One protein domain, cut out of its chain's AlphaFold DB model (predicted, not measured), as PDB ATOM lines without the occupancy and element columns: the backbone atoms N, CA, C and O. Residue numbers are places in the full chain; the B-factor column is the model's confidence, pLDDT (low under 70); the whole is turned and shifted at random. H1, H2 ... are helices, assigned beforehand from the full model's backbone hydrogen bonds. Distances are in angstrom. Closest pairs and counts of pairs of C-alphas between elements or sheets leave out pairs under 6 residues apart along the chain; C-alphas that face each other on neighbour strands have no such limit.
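This is residues 42 to 153 of the 184 residues of an uncharacterized protein of Bacillus sp. AFS040349 (UniProt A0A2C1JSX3). Four helices, H1 to H4, form an elongated up-and-down bundle, each running against the one before it in the chain, with neighbours splayed at 34 to 43 degrees. H1, H2, H3 and H4 follow each other round the ring, and H4 closes it on H1; H1 and H3 stand diagonally opposite, as do H2 and H4. The printed part has 112 residues, with four named helices and no named strand: all helix. It is compact, with a radius of gyration of the C-alphas of 14.0 A, and spans 47 by 25 by 22 A.

H1, residues 42 to 63, begins at C-alpha 42 (68.184, -6.103, 6.612) and is 31.0 A long. H2, residues 68 to 89, measures 28.9 A and has a kink of 41 degrees near residue 83. H3, residues 96 to 118, measures 33.6 A. H4, residues 125 to 150, is the longest at 36.6 A and ends at C-alpha 150 (72.467, 7.090, 14.980).

H1 and H2 touch as a helical hairpin at a steep tilt of 43 degrees, closest at the C-alphas of Phe 53 and Thr 75, 5.6 A. The hairpin H2 and H3 touches, closest at the C-alphas of Met 89 and Ala 99, 6.5 A, at a shallow tilt of 34 degrees, only just short of steep. The hairpin H3 and H4 touches with 32 pairs of C-alphas within 8 A, closest at Met 108 and Ala 133, 4.8 A; its tilt of 37 degrees is only just steep. H4 touches H1 with residues 128 to 136 alone, the C-alphas of Val 59 and Thr 132 being closest at 6.2 A. H1 and H3 are apart, and so are H2 and H4. Every O i to N i+4 pair is within hydrogen-bond range in H1 and H4; H2 has 15 of 18 and H3 18 of 19.

The C-alphas farthest apart, of Tyr 121 and Tyr 153, are 48.5 A apart. The printed part has no cut, and no link is long. Mean pLDDT of the printed part is 77.3; residues 42 to 45, 86 to 98, 120 to 123 and 145 to 153 are under 70.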
ATOM      1  N   LEU A  42      67.339  -4.987   7.047       65.81
ATOM      2  CA  LEU A  42      68.184  -6.103   6.612       65.81
ATOM      3  C   LEU A  42      69.683  -5.770   6.698       65.81
ATOM      4  O   LEU A  42      70.479  -6.609   7.112       65.81
ATOM      5  N   LYS A  43      70.073  -4.530   6.365       63.59
ATOM      6  CA  LYS A  43      71.466  -4.080   6.524       63.59
ATOM      7  C   LYS A  43      71.875  -4.006   7.994       63.59
ATOM      8  O   LYS A  43      72.974  -4.438   8.326       63.59
ATOM      9  N   ALA A  44      70.999  -3.504   8.865       64.50
ATOM     10  CA  ALA A  44      71.264  -3.457  10.301       64.50
ATOM     11  C   ALA A  44      71.435  -4.867  10.895       64.50
ATOM     12  O   ALA A  44      72.353  -5.089  11.682       64.50
ATOM     13  N   LEU A  45      70.619  -5.833  10.459       69.31
ATOM     14  CA  LEU A  45      70.724  -7.229  10.887       69.31
ATOM     15  C   LEU A  45      72.021  -7.894  10.402       69.31
ATOM     16  O   LEU A  45      72.694  -8.573  11.176       69.31
ATOM     17  N   ALA A  46      72.400  -7.675   9.139       70.38
ATOM     18  CA  ALA A  46      73.632  -8.228   8.582       70.38
ATOM     19  C   ALA A  46      74.869  -7.725   9.339       70.38
ATOM     20  O   ALA A  46      75.734  -8.517   9.707       70.38
ATOM     21  N   ILE A  47      74.919  -6.423   9.638       72.88
ATOM     22  CA  ILE A  47      75.996  -5.833  10.438       72.88
ATOM     23  C   ILE A  47      76.005  -6.439  11.846       72.88
ATOM     24  O   ILE A  47      77.069  -6.835  12.315       72.88
ATOM     25  N   LYS A  48      74.838  -6.582  12.495       75.19
ATOM     26  CA  LYS A  48      74.738  -7.205  13.826       75.19
ATOM     27  C   LYS A  48      75.344  -8.613  13.827       75.19
ATOM     28  O   LYS A  48      76.187  -8.907  14.665       75.19
ATOM     29  N   SER A  49      74.976  -9.444  12.851       76.50
ATOM     30  CA  SER A  49      75.465 -10.824  12.741       76.50
ATOM     31  C   SER A  49      76.989 -10.906  12.574       76.50
ATOM     32  O   SER A  49      77.649 -11.687  13.259       76.50
ATOM     33  N   VAL A  50      77.571 -10.042  11.733       83.69
ATOM     34  CA  VAL A  50      79.030  -9.990  11.534       83.69
ATOM     35  C   VAL A  50      79.755  -9.601  12.819       83.69
ATOM     36  O   VAL A  50      80.787 -10.192  13.139       83.69
ATOM     37  N   VAL A  51      79.227  -8.639  13.581       83.00
ATOM     38  CA  VAL A  51      79.890  -8.264  14.832       83.00
ATOM     39  C   VAL A  51      79.730  -9.336  15.907       83.00
ATOM     40  O   VAL A  51      80.695  -9.620  16.613       83.00
ATOM     41  N   SER A  52      78.575 -10.001  15.987       83.56
ATOM     42  CA  SER A  52      78.391 -11.147  16.886       83.56
ATOM     43  C   SER A  52      79.378 -12.276  16.579       83.56
ATOM     44  O   SER A  52      79.958 -12.836  17.507       83.56
ATOM     45  N   PHE A  53      79.640 -12.566  15.297       86.88
ATOM     46  CA  PHE A  53      80.672 -13.526  14.888       86.88
ATOM     47  C   PHE A  53      82.062 -13.127  15.390       86.88
ATOM     48  O   PHE A  53      82.754 -13.934  16.006       86.88
ATOM     49  N   LEU A  54      82.465 -11.875  15.149       88.50
ATOM     50  CA  LEU A  54      83.753 -11.338  15.592       88.50
ATOM     51  C   LEU A  54      83.908 -11.418  17.113       88.50
ATOM     52  O   LEU A  54      84.959 -11.818  17.608       88.50
ATOM     53  N   LEU A  55      82.854 -11.084  17.854       88.44
ATOM     54  CA  LEU A  55      82.850 -11.153  19.309       88.44
ATOM     55  C   LEU A  55      82.997 -12.594  19.807       88.44
ATOM     56  O   LEU A  55      83.850 -12.861  20.649       88.44
ATOM     57  N   LEU A  56      82.215 -13.527  19.260       87.81
ATOM     58  CA  LEU A  56      82.317 -14.954  19.584       87.81
ATOM     59  C   LEU A  56      83.698 -15.510  19.242       87.81
ATOM     60  O   LEU A  56      84.257 -16.285  20.014       87.81
ATOM     61  N   PHE A  57      84.271 -15.093  18.115       88.25
ATOM     62  CA  PHE A  57      85.610 -15.488  17.702       88.25
ATOM     63  C   PHE A  57      86.678 -15.005  18.686       88.25
ATOM     64  O   PHE A  57      87.540 -15.784  19.087       88.25
ATOM     65  N   VAL A  58      86.597 -13.752  19.136       88.94
ATOM     66  CA  VAL A  58      87.517 -13.215  20.148       88.94
ATOM     67  C   VAL A  58      87.343 -13.947  21.478       88.94
ATOM     68  O   VAL A  58      88.326 -14.386  22.063       88.94
ATOM     69  N   VAL A  59      86.108 -14.126  21.951       88.25
ATOM     70  CA  VAL A  59      85.860 -14.739  23.260       88.25
ATOM     71  C   VAL A  59      86.188 -16.234  23.244       88.25
ATOM     72  O   VAL A  59      87.061 -16.670  23.985       88.25
ATOM     73  N   LEU A  60      85.544 -17.040  22.399       85.69
ATOM     74  CA  LEU A  60      85.733 -18.496  22.407       85.69
ATOM     75  C   LEU A  60      87.027 -18.928  21.715       85.69
ATOM     76  O   LEU A  60      87.639 -19.908  22.137       85.69
ATOM     77  N   GLY A  61      87.445 -18.224  20.663       85.12
ATOM     78  CA  GLY A  61      88.646 -18.566  19.905       85.12
ATOM     79  C   GLY A  61      89.930 -18.156  20.616       85.12
ATOM     80  O   GLY A  61      90.823 -18.984  20.755       85.12
ATOM     81  N   LEU A  62      90.028 -16.914  21.110       84.19
ATOM     82  CA  LEU A  62      91.265 -16.443  21.752       84.19
ATOM     83  C   LEU A  62      91.342 -16.799  23.239       84.19
ATOM     84  O   LEU A  62      92.409 -17.203  23.695       84.19
ATOM     85  N   LEU A  63      90.249 -16.667  24.005       82.81
ATOM     86  CA  LEU A  63      90.305 -16.912  25.457       82.81
ATOM     87  C   LEU A  63      90.225 -18.399  25.802       82.81
ATOM     88  O   LEU A  63      90.907 -18.856  26.714       82.81
ATOM     89  N   PHE A  64      89.394 -19.149  25.079       81.69
ATOM     90  CA  PHE A  64      89.097 -20.550  25.393       81.69
ATOM     91  C   PHE A  64      89.650 -21.553  24.371       81.69
ATOM     92  O   PHE A  64      89.523 -22.756  24.587       81.69
ATOM     93  N   GLN A  65      90.281 -21.080  23.289       82.38
ATOM     94  CA  GLN A  65      90.924 -21.911  22.262       82.38
ATOM     95  C   GLN A  65      89.984 -22.948  21.617       82.38
ATOM     96  O   GLN A  65      90.405 -24.035  21.220       82.38
ATOM     97  N   TYR A  66      88.693 -22.619  21.486       83.12
ATOM     98  CA  TYR A  66      87.744 -23.473  20.774       83.12
ATOM     99  C   TYR A  66      88.025 -23.496  19.268       83.12
ATOM    100  O   TYR A  66      88.456 -22.514  18.664       83.12
ATOM    101  N   SER A  67      87.721 -24.632  18.637       86.69
ATOM    102  CA  SER A  67      87.872 -24.798  17.190       86.69
ATOM    103  C   SER A  67      86.943 -23.873  16.403       86.69
ATOM    104  O   SER A  67      85.789 -23.658  16.776       86.69
ATOM    105  N   LEU A  68      87.418 -23.407  15.243       85.69
ATOM    106  CA  LEU A  68      86.683 -22.494  14.363       85.69
ATOM    107  C   LEU A  68      85.301 -23.052  13.970       85.69
ATOM    108  O   LEU A  68      84.325 -22.307  13.957       85.69
ATOM    109  N   SER A  69      85.186 -24.364  13.747       86.69
ATOM    110  CA  SER A  69      83.912 -25.037  13.442       86.69
ATOM    111  C   SER A  69      82.858 -24.861  14.541       86.69
ATOM    112  O   SER A  69      81.686 -24.642  14.238       86.69
ATOM    113  N   VAL A  70      83.273 -24.914  15.812       85.25
ATOM    114  CA  VAL A  70      82.385 -24.716  16.970       85.25
ATOM    115  C   VAL A  70      81.928 -23.259  17.029       85.25
ATOM    116  O   VAL A  70      80.749 -22.981  17.221       85.25
ATOM    117  N   ILE A  71      82.844 -22.318  16.792       88.44
ATOM    118  CA  ILE A  71      82.550 -20.878  16.798       88.44
ATOM    119  C   ILE A  71      81.575 -20.512  15.671       88.44
ATOM    120  O   ILE A  71      80.602 -19.792  15.903       88.44
ATOM    121  N   LEU A  72      81.802 -21.023  14.455       88.88
ATOM    122  CA  LEU A  72      80.913 -20.800  13.313       88.88
ATOM    123  C   LEU A  72      79.515 -21.366  13.560       88.88
ATOM    124  O   LEU A  72      78.525 -20.676  13.310       88.88
ATOM    125  N   GLY A  73      79.422 -22.597  14.069       89.62
ATOM    126  CA  GLY A  73      78.134 -23.220  14.360       89.62
ATOM    127  C   GLY A  73      77.368 -22.485  15.460       89.62
ATOM    128  O   GLY A  73      76.179 -22.210  15.291       89.62
ATOM    129  N   LEU A  74      78.055 -22.070  16.531       89.44
ATOM    130  CA  LEU A  74      77.449 -21.261  17.589       89.44
ATOM    131  C   LEU A  74      76.957 -19.917  17.053       89.44
ATOM    132  O   LEU A  74      75.850 -19.507  17.372       89.44
ATOM    133  N   THR A  75      77.745 -19.247  16.212       89.06
ATOM    134  CA  THR A  75      77.364 -17.959  15.614       89.06
ATOM    135  C   THR A  75      76.113 -18.086  14.754       89.06
ATOM    136  O   THR A  75      75.222 -17.247  14.849       89.06
ATOM    137  N   LEU A  76      76.019 -19.132  13.929       88.38
ATOM    138  CA  LEU A  76      74.839 -19.381  13.100       88.38
ATOM    139  C   LEU A  76      73.589 -19.599  13.953       88.38
ATOM    140  O   LEU A  76      72.553 -18.988  13.695       88.38
ATOM    141  N   ILE A  77      73.693 -20.438  14.985       89.00
ATOM    142  CA  ILE A  77      72.574 -20.758  15.875       89.00
ATOM    143  C   ILE A  77      72.178 -19.535  16.708       89.00
ATOM    144  O   ILE A  77      71.002 -19.184  16.750       89.00
ATOM    145  N   LEU A  78      73.143 -18.843  17.316       87.00
ATOM    146  CA  LEU A  78      72.914 -17.619  18.086       87.00
ATOM    147  C   LEU A  78      72.337 -16.508  17.209       87.00
ATOM    148  O   LEU A  78      71.412 -15.826  17.631       87.00
ATOM    149  N   GLY A  79      72.821 -16.358  15.976       83.75
ATOM    150  CA  GLY A  79      72.287 -15.406  15.006       83.75
ATOM    151  C   GLY A  79      70.850 -15.725  14.597       83.75
ATOM    152  O   GLY A  79      70.017 -14.823  14.552       83.75
ATOM    153  N   LEU A  80      70.527 -17.000  14.358       83.75
ATOM    154  CA  LEU A  80      69.172 -17.433  14.009       83.75
ATOM    155  C   LEU A  80      68.200 -17.263  15.186       83.75
ATOM    156  O   LEU A  80      67.103 -16.737  15.009       83.75
ATOM    157  N   VAL A  81      68.610 -17.651  16.394       84.38
ATOM    158  CA  VAL A  81      67.805 -17.470  17.611       84.38
ATOM    159  C   VAL A  81      67.649 -15.987  17.934       84.38
ATOM    160  O   VAL A  81      66.543 -15.566  18.242       84.38
ATOM    161  N   SER A  82      68.696 -15.172  17.800       78.25
ATOM    162  CA  SER A  82      68.614 -13.717  17.979       78.25
ATOM    163  C   SER A  82      67.728 -13.061  16.919       78.25
ATOM    164  O   SER A  82      67.056 -12.081  17.213       78.25
ATOM    165  N   TYR A  83      67.642 -13.610  15.705       76.38
ATOM    166  CA  TYR A  83      66.664 -13.144  14.724       76.38
ATOM    167  C   TYR A  83      65.227 -13.452  15.158       76.38
ATOM    168  O   TYR A  83      64.369 -12.592  15.045       76.38
ATOM    169  N   ILE A  84      64.949 -14.645  15.686       75.50
ATOM    170  CA  ILE A  84      63.579 -15.038  16.057       75.50
ATOM    171  C   ILE A  84      63.158 -14.417  17.400       75.50
ATOM    172  O   ILE A  84      62.082 -13.838  17.506       75.50
ATOM    173  N   LEU A  85      63.994 -14.539  18.433       71.62
ATOM    174  CA  LEU A  85      63.719 -14.056  19.792       71.62
ATOM    175  C   LEU A  85      64.070 -12.573  19.955       71.62
ATOM    176  O   LEU A  85      63.378 -11.857  20.674       71.62
ATOM    177  N   GLY A  86      65.119 -12.097  19.285       66.56
ATOM    178  CA  GLY A  86      65.539 -10.698  19.368       66.56
ATOM    179  C   GLY A  86      64.640  -9.745  18.580       66.56
ATOM    180  O   GLY A  86      64.602  -8.563  18.914       66.56
ATOM    181  N   ASP A  87      63.850 -10.219  17.608       62.38
ATOM    182  CA  ASP A  87      62.847  -9.375  16.935       62.38
ATOM    183  C   ASP A  87      61.707  -8.972  17.892       62.38
ATOM    184  O   ASP A  87      61.212  -7.848  17.828       62.38
ATOM    185  N   LEU A  88      61.384  -9.807  18.895       57.19
ATOM    186  CA  LEU A  88      60.513  -9.394  20.007       57.19
ATOM    187  C   LEU A  88      61.169  -8.332  20.906       57.19
ATOM    188  O   LEU A  88      60.470  -7.520  21.510       57.19
ATOM    189  N   MET A  89      62.501  -8.309  20.988       56.19
ATOM    190  CA  MET A  89      63.268  -7.345  21.790       56.19
ATOM    191  C   MET A  89      63.538  -6.028  21.050       56.19
ATOM    192  O   MET A  89      63.809  -5.003  21.676       56.19
ATOM    193  N   LEU A  90      63.394  -6.028  19.722       55.94
ATOM    194  CA  LEU A  90      63.371  -4.839  18.869       55.94
ATOM    195  C   LEU A  90      62.077  -4.020  19.008       55.94
ATOM    196  O   LEU A  90      62.036  -2.886  18.519       55.94
ATOM    197  N   LEU A  91      61.041  -4.527  19.694       50.62
ATOM    198  CA  LEU A  91      59.866  -3.711  19.994       50.62
ATOM    199  C   LEU A  91      60.173  -2.681  21.103       50.62
ATOM    200  O   LEU A  91      60.654  -3.032  22.180       50.62
ATOM    201  N   PRO A  92      59.849  -1.393  20.879       49.81
ATOM    202  CA  PRO A  92      60.404  -0.244  21.600       49.81
ATOM    203  C   PRO A  92      59.733   0.015  22.959       49.81
ATOM    204  O   PRO A  92      59.453   1.160  23.314       49.81
ATOM    205  N   ARG A  93      59.404  -1.032  23.723       51.16
ATOM    206  CA  ARG A  93      58.541  -0.890  24.904       51.16
ATOM    207  C   ARG A  93      58.977  -1.660  26.142       51.16
ATOM    208  O   ARG A  93      58.146  -1.937  27.002       51.16
ATOM    209  N   THR A  94      60.264  -1.955  26.280       49.12
ATOM    210  CA  THR A  94      60.799  -2.478  27.539       49.12
ATOM    211  C   THR A  94      61.914  -1.579  28.060       49.12
ATOM    212  O   THR A  94      62.829  -1.173  27.348       49.12
ATOM    213  N   SER A  95      61.766  -1.199  29.328       55.84
ATOM    214  CA  SER A  95      62.767  -0.517  30.145       55.84
ATOM    215  C   SER A  95      64.168  -1.089  29.886       55.84
ATOM    216  O   SER A  95      64.346  -2.306  29.891       55.84
ATOM    217  N   ASN A  96      65.152  -0.207  29.678       62.94
ATOM    218  CA  ASN A  96      66.533  -0.499  29.250       62.94
ATOM    219  C   ASN A  96      67.238  -1.664  29.986       62.94
ATOM    220  O   ASN A  96      68.200  -2.232  29.469       62.94
ATOM    221  N   PHE A  97      66.786  -2.016  31.191       66.88
ATOM    222  CA  PHE A  97      67.356  -3.090  32.000       66.88
ATOM    223  C   PHE A  97      66.812  -4.481  31.637       66.88
ATOM    224  O   PHE A  97      67.575  -5.439  31.539       66.88
ATOM    225  N   THR A  98      65.506  -4.592  31.376       69.19
ATOM    226  CA  THR A  98      64.847  -5.872  31.071       69.19
ATOM    227  C   THR A  98      65.312  -6.442  29.732       69.19
ATOM    228  O   THR A  98      65.495  -7.651  29.624       69.19
ATOM    229  N   ALA A  99      65.570  -5.580  28.741       72.44
ATOM    230  CA  ALA A  99      66.127  -6.001  27.457       72.44
ATOM    231  C   ALA A  99      67.512  -6.650  27.642       72.44
ATOM    232  O   ALA A  99      67.698  -7.814  27.319       72.44
ATOM    233  N   THR A 100      68.441  -5.957  28.303       75.69
ATOM    234  CA  THR A 100      69.811  -6.466  28.495       75.69
ATOM    235  C   THR A 100      69.852  -7.803  29.259       75.69
ATOM    236  O   THR A 100      70.664  -8.669  28.943       75.69
ATOM    237  N   ILE A 101      68.969  -8.006  30.248       82.38
ATOM    238  CA  ILE A 101      68.876  -9.279  30.990       82.38
ATOM    239  C   ILE A 101      68.380 -10.420  30.103       82.38
ATOM    240  O   ILE A 101      68.892 -11.534  30.200       82.38
ATOM    241  N   SER A 102      67.378 -10.164  29.263       80.62
ATOM    242  CA  SER A 102      66.840 -11.181  28.357       80.62
ATOM    243  C   SER A 102      67.889 -11.608  27.327       80.62
ATOM    244  O   SER A 102      68.107 -12.803  27.140       80.62
ATOM    245  N   ASP A 103      68.612 -10.652  26.747       79.75
ATOM    246  CA  ASP A 103      69.710 -10.911  25.809       79.75
ATOM    247  C   ASP A 103      70.828 -11.732  26.468       79.75
ATOM    248  O   ASP A 103      71.286 -12.743  25.931       79.75
ATOM    249  N   PHE A 104      71.200 -11.363  27.699       86.56
ATOM    250  CA  PHE A 104      72.157 -12.115  28.504       86.56
ATOM    251  C   PHE A 104      71.703 -13.559  28.754       86.56
ATOM    252  O   PHE A 104      72.485 -14.494  28.574       86.56
ATOM    253  N   ALA A 105      70.444 -13.760  29.155       87.69
ATOM    254  CA  ALA A 105      69.900 -15.084  29.440       87.69
ATOM    255  C   ALA A 105      69.862 -15.966  28.183       87.69
ATOM    256  O   ALA A 105      70.271 -17.126  28.242       87.69
ATOM    257  N   ILE A 106      69.435 -15.413  27.042       87.56
ATOM    258  CA  ILE A 106      69.423 -16.118  25.754       87.56
ATOM    259  C   ILE A 106      70.849 -16.513  25.360       87.56
ATOM    260  O   ILE A 106      71.095 -17.680  25.051       87.56
ATOM    261  N   ALA A 107      71.802 -15.579  25.414       88.12
ATOM    262  CA  ALA A 107      73.191 -15.848  25.059       88.12
ATOM    263  C   ALA A 107      73.834 -16.896  25.979       88.12
ATOM    264  O   ALA A 107      74.560 -17.772  25.501       88.12
ATOM    265  N   MET A 108      73.538 -16.842  27.279       90.31
ATOM    266  CA  MET A 108      74.056 -17.787  28.267       90.31
ATOM    267  C   MET A 108      73.507 -19.191  28.046       90.31
ATOM    268  O   MET A 108      74.291 -20.122  27.860       90.31
ATOM    269  N   LEU A 109      72.181 -19.341  27.994       90.56
ATOM    270  CA  LEU A 109      71.534 -20.642  27.834       90.56
ATOM    271  C   LEU A 109      71.895 -21.294  26.501       90.56
ATOM    272  O   LEU A 109      72.202 -22.485  26.464       90.56
ATOM    273  N   LEU A 110      71.905 -20.517  25.417       90.25
ATOM    274  CA  LEU A 110      72.185 -21.051  24.091       90.25
ATOM    275  C   LEU A 110      73.647 -21.477  23.946       90.25
ATOM    276  O   LEU A 110      73.921 -22.568  23.449       90.25
ATOM    277  N   THR A 111      74.583 -20.657  24.434       89.75
ATOM    278  CA  THR A 111      76.013 -20.999  24.423       89.75
ATOM    279  C   THR A 111      76.291 -22.203  25.313       89.75
ATOM    280  O   THR A 111      77.006 -23.110  24.897       89.75
ATOM    281  N   TRP A 112      75.709 -22.242  26.513       90.19
ATOM    282  CA  TRP A 112      75.873 -23.357  27.439       90.19
ATOM    283  C   TRP A 112      75.367 -24.669  26.838       90.19
ATOM    284  O   TRP A 112      76.120 -25.640  26.783       90.19
ATOM    285  N   PHE A 113      74.137 -24.684  26.316       90.06
ATOM    286  CA  PHE A 113      73.538 -25.876  25.713       90.06
ATOM    287  C   PHE A 113      74.324 -26.364  24.490       90.06
ATOM    288  O   PHE A 113      74.588 -27.560  24.343       90.06
ATOM    289  N   TYR A 114      74.751 -25.437  23.629       89.38
ATOM    290  CA  TYR A 114      75.531 -25.761  22.441       89.38
ATOM    291  C   TYR A 114      76.913 -26.336  22.792       89.38
ATOM    292  O   TYR A 114      77.266 -27.416  22.314       89.38
ATOM    293  N   LEU A 115      77.678 -25.671  23.670       87.00
ATOM    294  CA  LEU A 115      78.998 -26.159  24.092       87.00
ATOM    295  C   LEU A 115      78.901 -27.483  24.853       87.00
ATOM    296  O   LEU A 115      79.750 -28.345  24.638       87.00
ATOM    297  N   ALA A 116      77.883 -27.657  25.701       85.75
ATOM    298  CA  ALA A 116      77.663 -28.897  26.442       85.75
ATOM    299  C   ALA A 116      77.358 -30.083  25.514       85.75
ATOM    300  O   ALA A 116      77.782 -31.201  25.790       85.75
ATOM    301  N   THR A 117      76.663 -29.838  24.399       85.00
ATOM    302  CA  THR A 117      76.334 -30.878  23.412       85.00
ATOM    303  C   THR A 117      77.540 -31.254  22.549       85.00
ATOM    304  O   THR A 117      77.735 -32.425  22.235       85.00
ATOM    305  N   ILE A 118      78.352 -30.272  22.150       80.62
ATOM    306  CA  ILE A 118      79.467 -30.486  21.213       80.62
ATOM    307  C   ILE A 118      80.780 -30.866  21.893       80.62
ATOM    308  O   ILE A 118      81.572 -31.602  21.308       80.62
ATOM    309  N   THR A 119      81.042 -30.365  23.102       71.50
ATOM    310  CA  THR A 119      82.344 -30.539  23.752       71.50
ATOM    311  C   THR A 119      82.217 -31.385  25.009       71.50
ATOM    312  O   THR A 119      81.928 -30.883  26.088       71.50
ATOM    313  N   THR A 120      82.511 -32.679  24.886       63.41
ATOM    314  CA  THR A 120      82.489 -33.635  26.008       63.41
ATOM    315  C   THR A 120      83.639 -33.427  27.008       63.41
ATOM    316  O   THR A 120      83.549 -33.874  28.146       63.41
ATOM    317  N   TYR A 121      84.710 -32.722  26.613       55.31
ATOM    318  CA  TYR A 121      85.962 -32.614  27.384       55.31
ATOM    319  C   TYR A 121      86.382 -31.182  27.743       55.31
ATOM    320  O   TYR A 121      87.489 -30.972  28.235       55.31
ATOM    321  N   ALA A 122      85.534 -30.177  27.505       57.69
ATOM    322  CA  ALA A 122      85.887 -28.807  27.859       57.69
ATOM    323  C   ALA A 122      85.831 -28.630  29.378       57.69
ATOM    324  O   ALA A 122      84.760 -28.539  29.981       57.69
ATOM    325  N   THR A 123      87.002 -28.526  29.998       58.25
ATOM    326  CA  THR A 123      87.129 -28.001  31.352       58.25
ATOM    327  C   THR A 123      86.554 -26.586  31.357       58.25
ATOM    328  O   THR A 123      87.114 -25.684  30.736       58.25
ATOM    329  N   ASN A 124      85.433 -26.403  32.057       74.31
ATOM    330  CA  ASN A 124      84.759 -25.123  32.312       74.31
ATOM    331  C   ASN A 124      83.785 -24.602  31.233       74.31
ATOM    332  O   ASN A 124      83.697 -23.390  31.032       74.31
ATOM    333  N   VAL A 125      82.968 -25.475  30.622       83.62
ATOM    334  CA  VAL A 125      81.845 -25.070  29.735       83.62
ATOM    335  C   VAL A 125      80.978 -23.962  30.348       83.62
ATOM    336  O   VAL A 125      80.635 -22.999  29.667       83.62
ATOM    337  N   PHE A 126      80.674 -24.057  31.646       85.62
ATOM    338  CA  PHE A 126      79.878 -23.051  32.353       85.62
ATOM    339  C   PHE A 126      80.551 -21.666  32.376       85.62
ATOM    340  O   PHE A 126      79.911 -20.656  32.079       85.62
ATOM    341  N   ILE A 127      81.856 -21.607  32.667       86.12
ATOM    342  CA  ILE A 127      82.617 -20.348  32.689       86.12
ATOM    343  C   ILE A 127      82.726 -19.776  31.274       86.12
ATOM    344  O   ILE A 127      82.539 -18.575  31.087       86.12
ATOM    345  N   ALA A 128      82.949 -20.629  30.271       86.12
ATOM    346  CA  ALA A 128      82.965 -20.219  28.871       86.12
ATOM    347  C   ALA A 128      81.637 -19.586  28.446       86.12
ATOM    348  O   ALA A 128      81.633 -18.483  27.894       86.12
ATOM    349  N   SER A 129      80.505 -20.217  28.775       88.25
ATOM    350  CA  SER A 129      79.185 -19.642  28.506       88.25
ATOM    351  C   SER A 129      78.936 -18.346  29.270       88.25
ATOM    352  O   SER A 129      78.361 -17.419  28.706       88.25
ATOM    353  N   LEU A 130      79.408 -18.237  30.516       89.88
ATOM    354  CA  LEU A 130      79.219 -17.042  31.333       89.88
ATOM    355  C   LEU A 130      79.977 -15.843  30.751       89.88
ATOM    356  O   LEU A 130      79.382 -14.792  30.531       89.88
ATOM    357  N   ILE A 131      81.269 -16.005  30.446       89.62
ATOM    358  CA  ILE A 131      82.090 -14.934  29.855       89.62
ATOM    359  C   ILE A 131      81.549 -14.539  28.477       89.62
ATOM    360  O   ILE A 131      81.463 -13.352  28.163       89.62
ATOM    361  N   THR A 132      81.121 -15.520  27.678       88.75
ATOM    362  CA  THR A 132      80.501 -15.268  26.370       88.75
ATOM    363  C   THR A 132      79.221 -14.459  26.500       88.75
ATOM    364  O   THR A 132      79.072 -13.446  25.820       88.75
ATOM    365  N   ALA A 133      78.322 -14.848  27.403       89.44
ATOM    366  CA  ALA A 133      77.070 -14.141  27.619       89.44
ATOM    367  C   ALA A 133      77.289 -12.708  28.112       89.44
ATOM    368  O   ALA A 133      76.616 -11.795  27.641       89.44
ATOM    369  N   ILE A 134      78.261 -12.489  29.008       88.75
ATOM    370  CA  ILE A 134      78.644 -11.141  29.452       88.75
ATOM    371  C   ILE A 134      79.135 -10.314  28.259       88.75
ATOM    372  O   ILE A 134      78.698  -9.179  28.081       88.75
ATOM    373  N   GLY A 135      80.011 -10.880  27.423       87.62
ATOM    374  CA  GLY A 135      80.518 -10.212  26.225       87.62
ATOM    375  C   GLY A 135      79.399  -9.813  25.260       87.62
ATOM    376  O   GLY A 135      79.339  -8.660  24.836       87.62
ATOM    377  N   VAL A 136      78.483 -10.741  24.968       85.94
ATOM    378  CA  VAL A 136      77.328 -10.501  24.090       85.94
ATOM    379  C   VAL A 136      76.414  -9.424  24.675       85.94
ATOM    380  O   VAL A 136      76.131  -8.447  23.990       85.94
ATOM    381  N   ALA A 137      76.034  -9.528  25.950       84.50
ATOM    382  CA  ALA A 137      75.136  -8.571  26.595       84.50
ATOM    383  C   ALA A 137      75.726  -7.153  26.665       84.50
ATOM    384  O   ALA A 137      75.021  -6.169  26.429       84.50
ATOM    385  N   LEU A 138      77.027  -7.021  26.953       83.69
ATOM    386  CA  LEU A 138      77.723  -5.732  26.923       83.69
ATOM    387  C   LEU A 138      77.718  -5.131  25.517       83.69
ATOM    388  O   LEU A 138      77.407  -3.950  25.343       83.69
ATOM    389  N   PHE A 139      78.040  -5.945  24.513       81.75
ATOM    390  CA  PHE A 139      78.069  -5.506  23.128       81.75
ATOM    391  C   PHE A 139      76.679  -5.096  22.627       81.75
ATOM    392  O   PHE A 139      76.530  -4.031  22.026       81.75
ATOM    393  N   GLU A 140      75.647  -5.882  22.929       78.94
ATOM    394  CA  GLU A 140      74.264  -5.568  22.575       78.94
ATOM    395  C   GLU A 140      73.770  -4.310  23.289       78.94
ATOM    396  O   GLU A 140      73.181  -3.440  22.650       78.94
ATOM    397  N   SER A 141      74.105  -4.122  24.568       75.12
ATOM    398  CA  SER A 141      73.773  -2.898  25.307       75.12
ATOM    399  C   SER A 141      74.356  -1.639  24.641       75.12
ATOM    400  O   SER A 141      73.654  -0.635  24.450       75.12
ATOM    401  N   VAL A 142      75.622  -1.698  24.207       75.56
ATOM    402  CA  VAL A 142      76.274  -0.610  23.456       75.56
ATOM    403  C   VAL A 142      75.630  -0.429  22.080       75.56
ATOM    404  O   VAL A 142      75.339   0.706  21.696       75.56
ATOM    405  N   PHE A 143      75.350  -1.518  21.360       71.81
ATOM    406  CA  PHE A 143      74.710  -1.491  20.045       71.81
ATOM    407  C   PHE A 143      73.312  -0.865  20.100       71.81
ATOM    408  O   PHE A 143      72.998  -0.002  19.283       71.81
ATOM    409  N   HIS A 144      72.496  -1.196  21.103       70.62
ATOM    410  CA  HIS A 144      71.195  -0.567  21.327       70.62
ATOM    411  C   HIS A 144      71.322   0.937  21.587       70.62
ATOM    412  O   HIS A 144      70.553   1.729  21.037       70.62
ATOM    413  N   ARG A 145      72.307   1.358  22.390       69.06
ATOM    414  CA  ARG A 145      72.563   2.782  22.655       69.06
ATOM    415  C   ARG A 145      73.044   3.525  21.403       69.06
ATOM    416  O   ARG A 145      72.602   4.649  21.169       69.06
ATOM    417  N   TYR A 146      73.900   2.899  20.597       65.31
ATOM    418  CA  TYR A 146      74.393   3.432  19.326       65.31
ATOM    419  C   TYR A 146      73.272   3.545  18.282       65.31
ATOM    420  O   TYR A 146      73.075   4.608  17.700       65.31
ATOM    421  N   MET A 147      72.476   2.488  18.103       62.81
ATOM    422  CA  MET A 147      71.353   2.446  17.162       62.81
ATOM    423  C   MET A 147      70.281   3.491  17.483       62.81
ATOM    424  O   MET A 147      69.823   4.186  16.576       62.81
ATOM    425  N   ARG A 148      69.919   3.671  18.764       60.31
ATOM    426  CA  ARG A 148      68.976   4.731  19.170       60.31
ATOM    427  C   ARG A 148      69.478   6.127  18.804       60.31
ATOM    428  O   ARG A 148      68.676   6.977  18.447       60.31
ATOM    429  N   LYS A 149      70.788   6.366  18.890       58.25
ATOM    430  CA  LYS A 149      71.379   7.681  18.618       58.25
ATOM    431  C   LYS A 149      71.653   7.928  17.131       58.25
ATOM    432  O   LYS A 149      71.527   9.059  16.692       58.25
ATOM    433  N   ASN A 150      72.003   6.902  16.358       55.06
ATOM    434  CA  ASN A 150      72.467   7.090  14.980       55.06
ATOM    435  C   ASN A 150      71.472   6.625  13.906       55.06
ATOM    436  O   ASN A 150      71.549   7.109  12.786       55.06
ATOM    437  N   VAL A 151      70.533   5.718  14.204       55.06
ATOM    438  CA  VAL A 151      69.562   5.215  13.205       55.06
ATOM    439  C   VAL A 151      68.170   5.826  13.369       55.06
ATOM    440  O   VAL A 151      67.461   5.981  12.376       55.06
ATOM    441  N   LEU A 152      67.783   6.243  14.580       50.16
ATOM    442  CA  LEU A 152      66.539   7.004  14.771       50.16
ATOM    443  C   LEU A 152      66.685   8.484  14.376       50.16
ATOM    444  O   LEU A 152      65.719   9.071  13.904       50.16
ATOM    445  N   TYR A 153      67.887   9.066  14.460       46.91
ATOM    446  CA  TYR A 153      68.118  10.459  14.046       46.91
ATOM    447  C   TYR A 153      68.143  10.670  12.521       46.91
ATOM    448  O   TYR A 153      67.889  11.782  12.075       46.91
TER     449      TYR A 153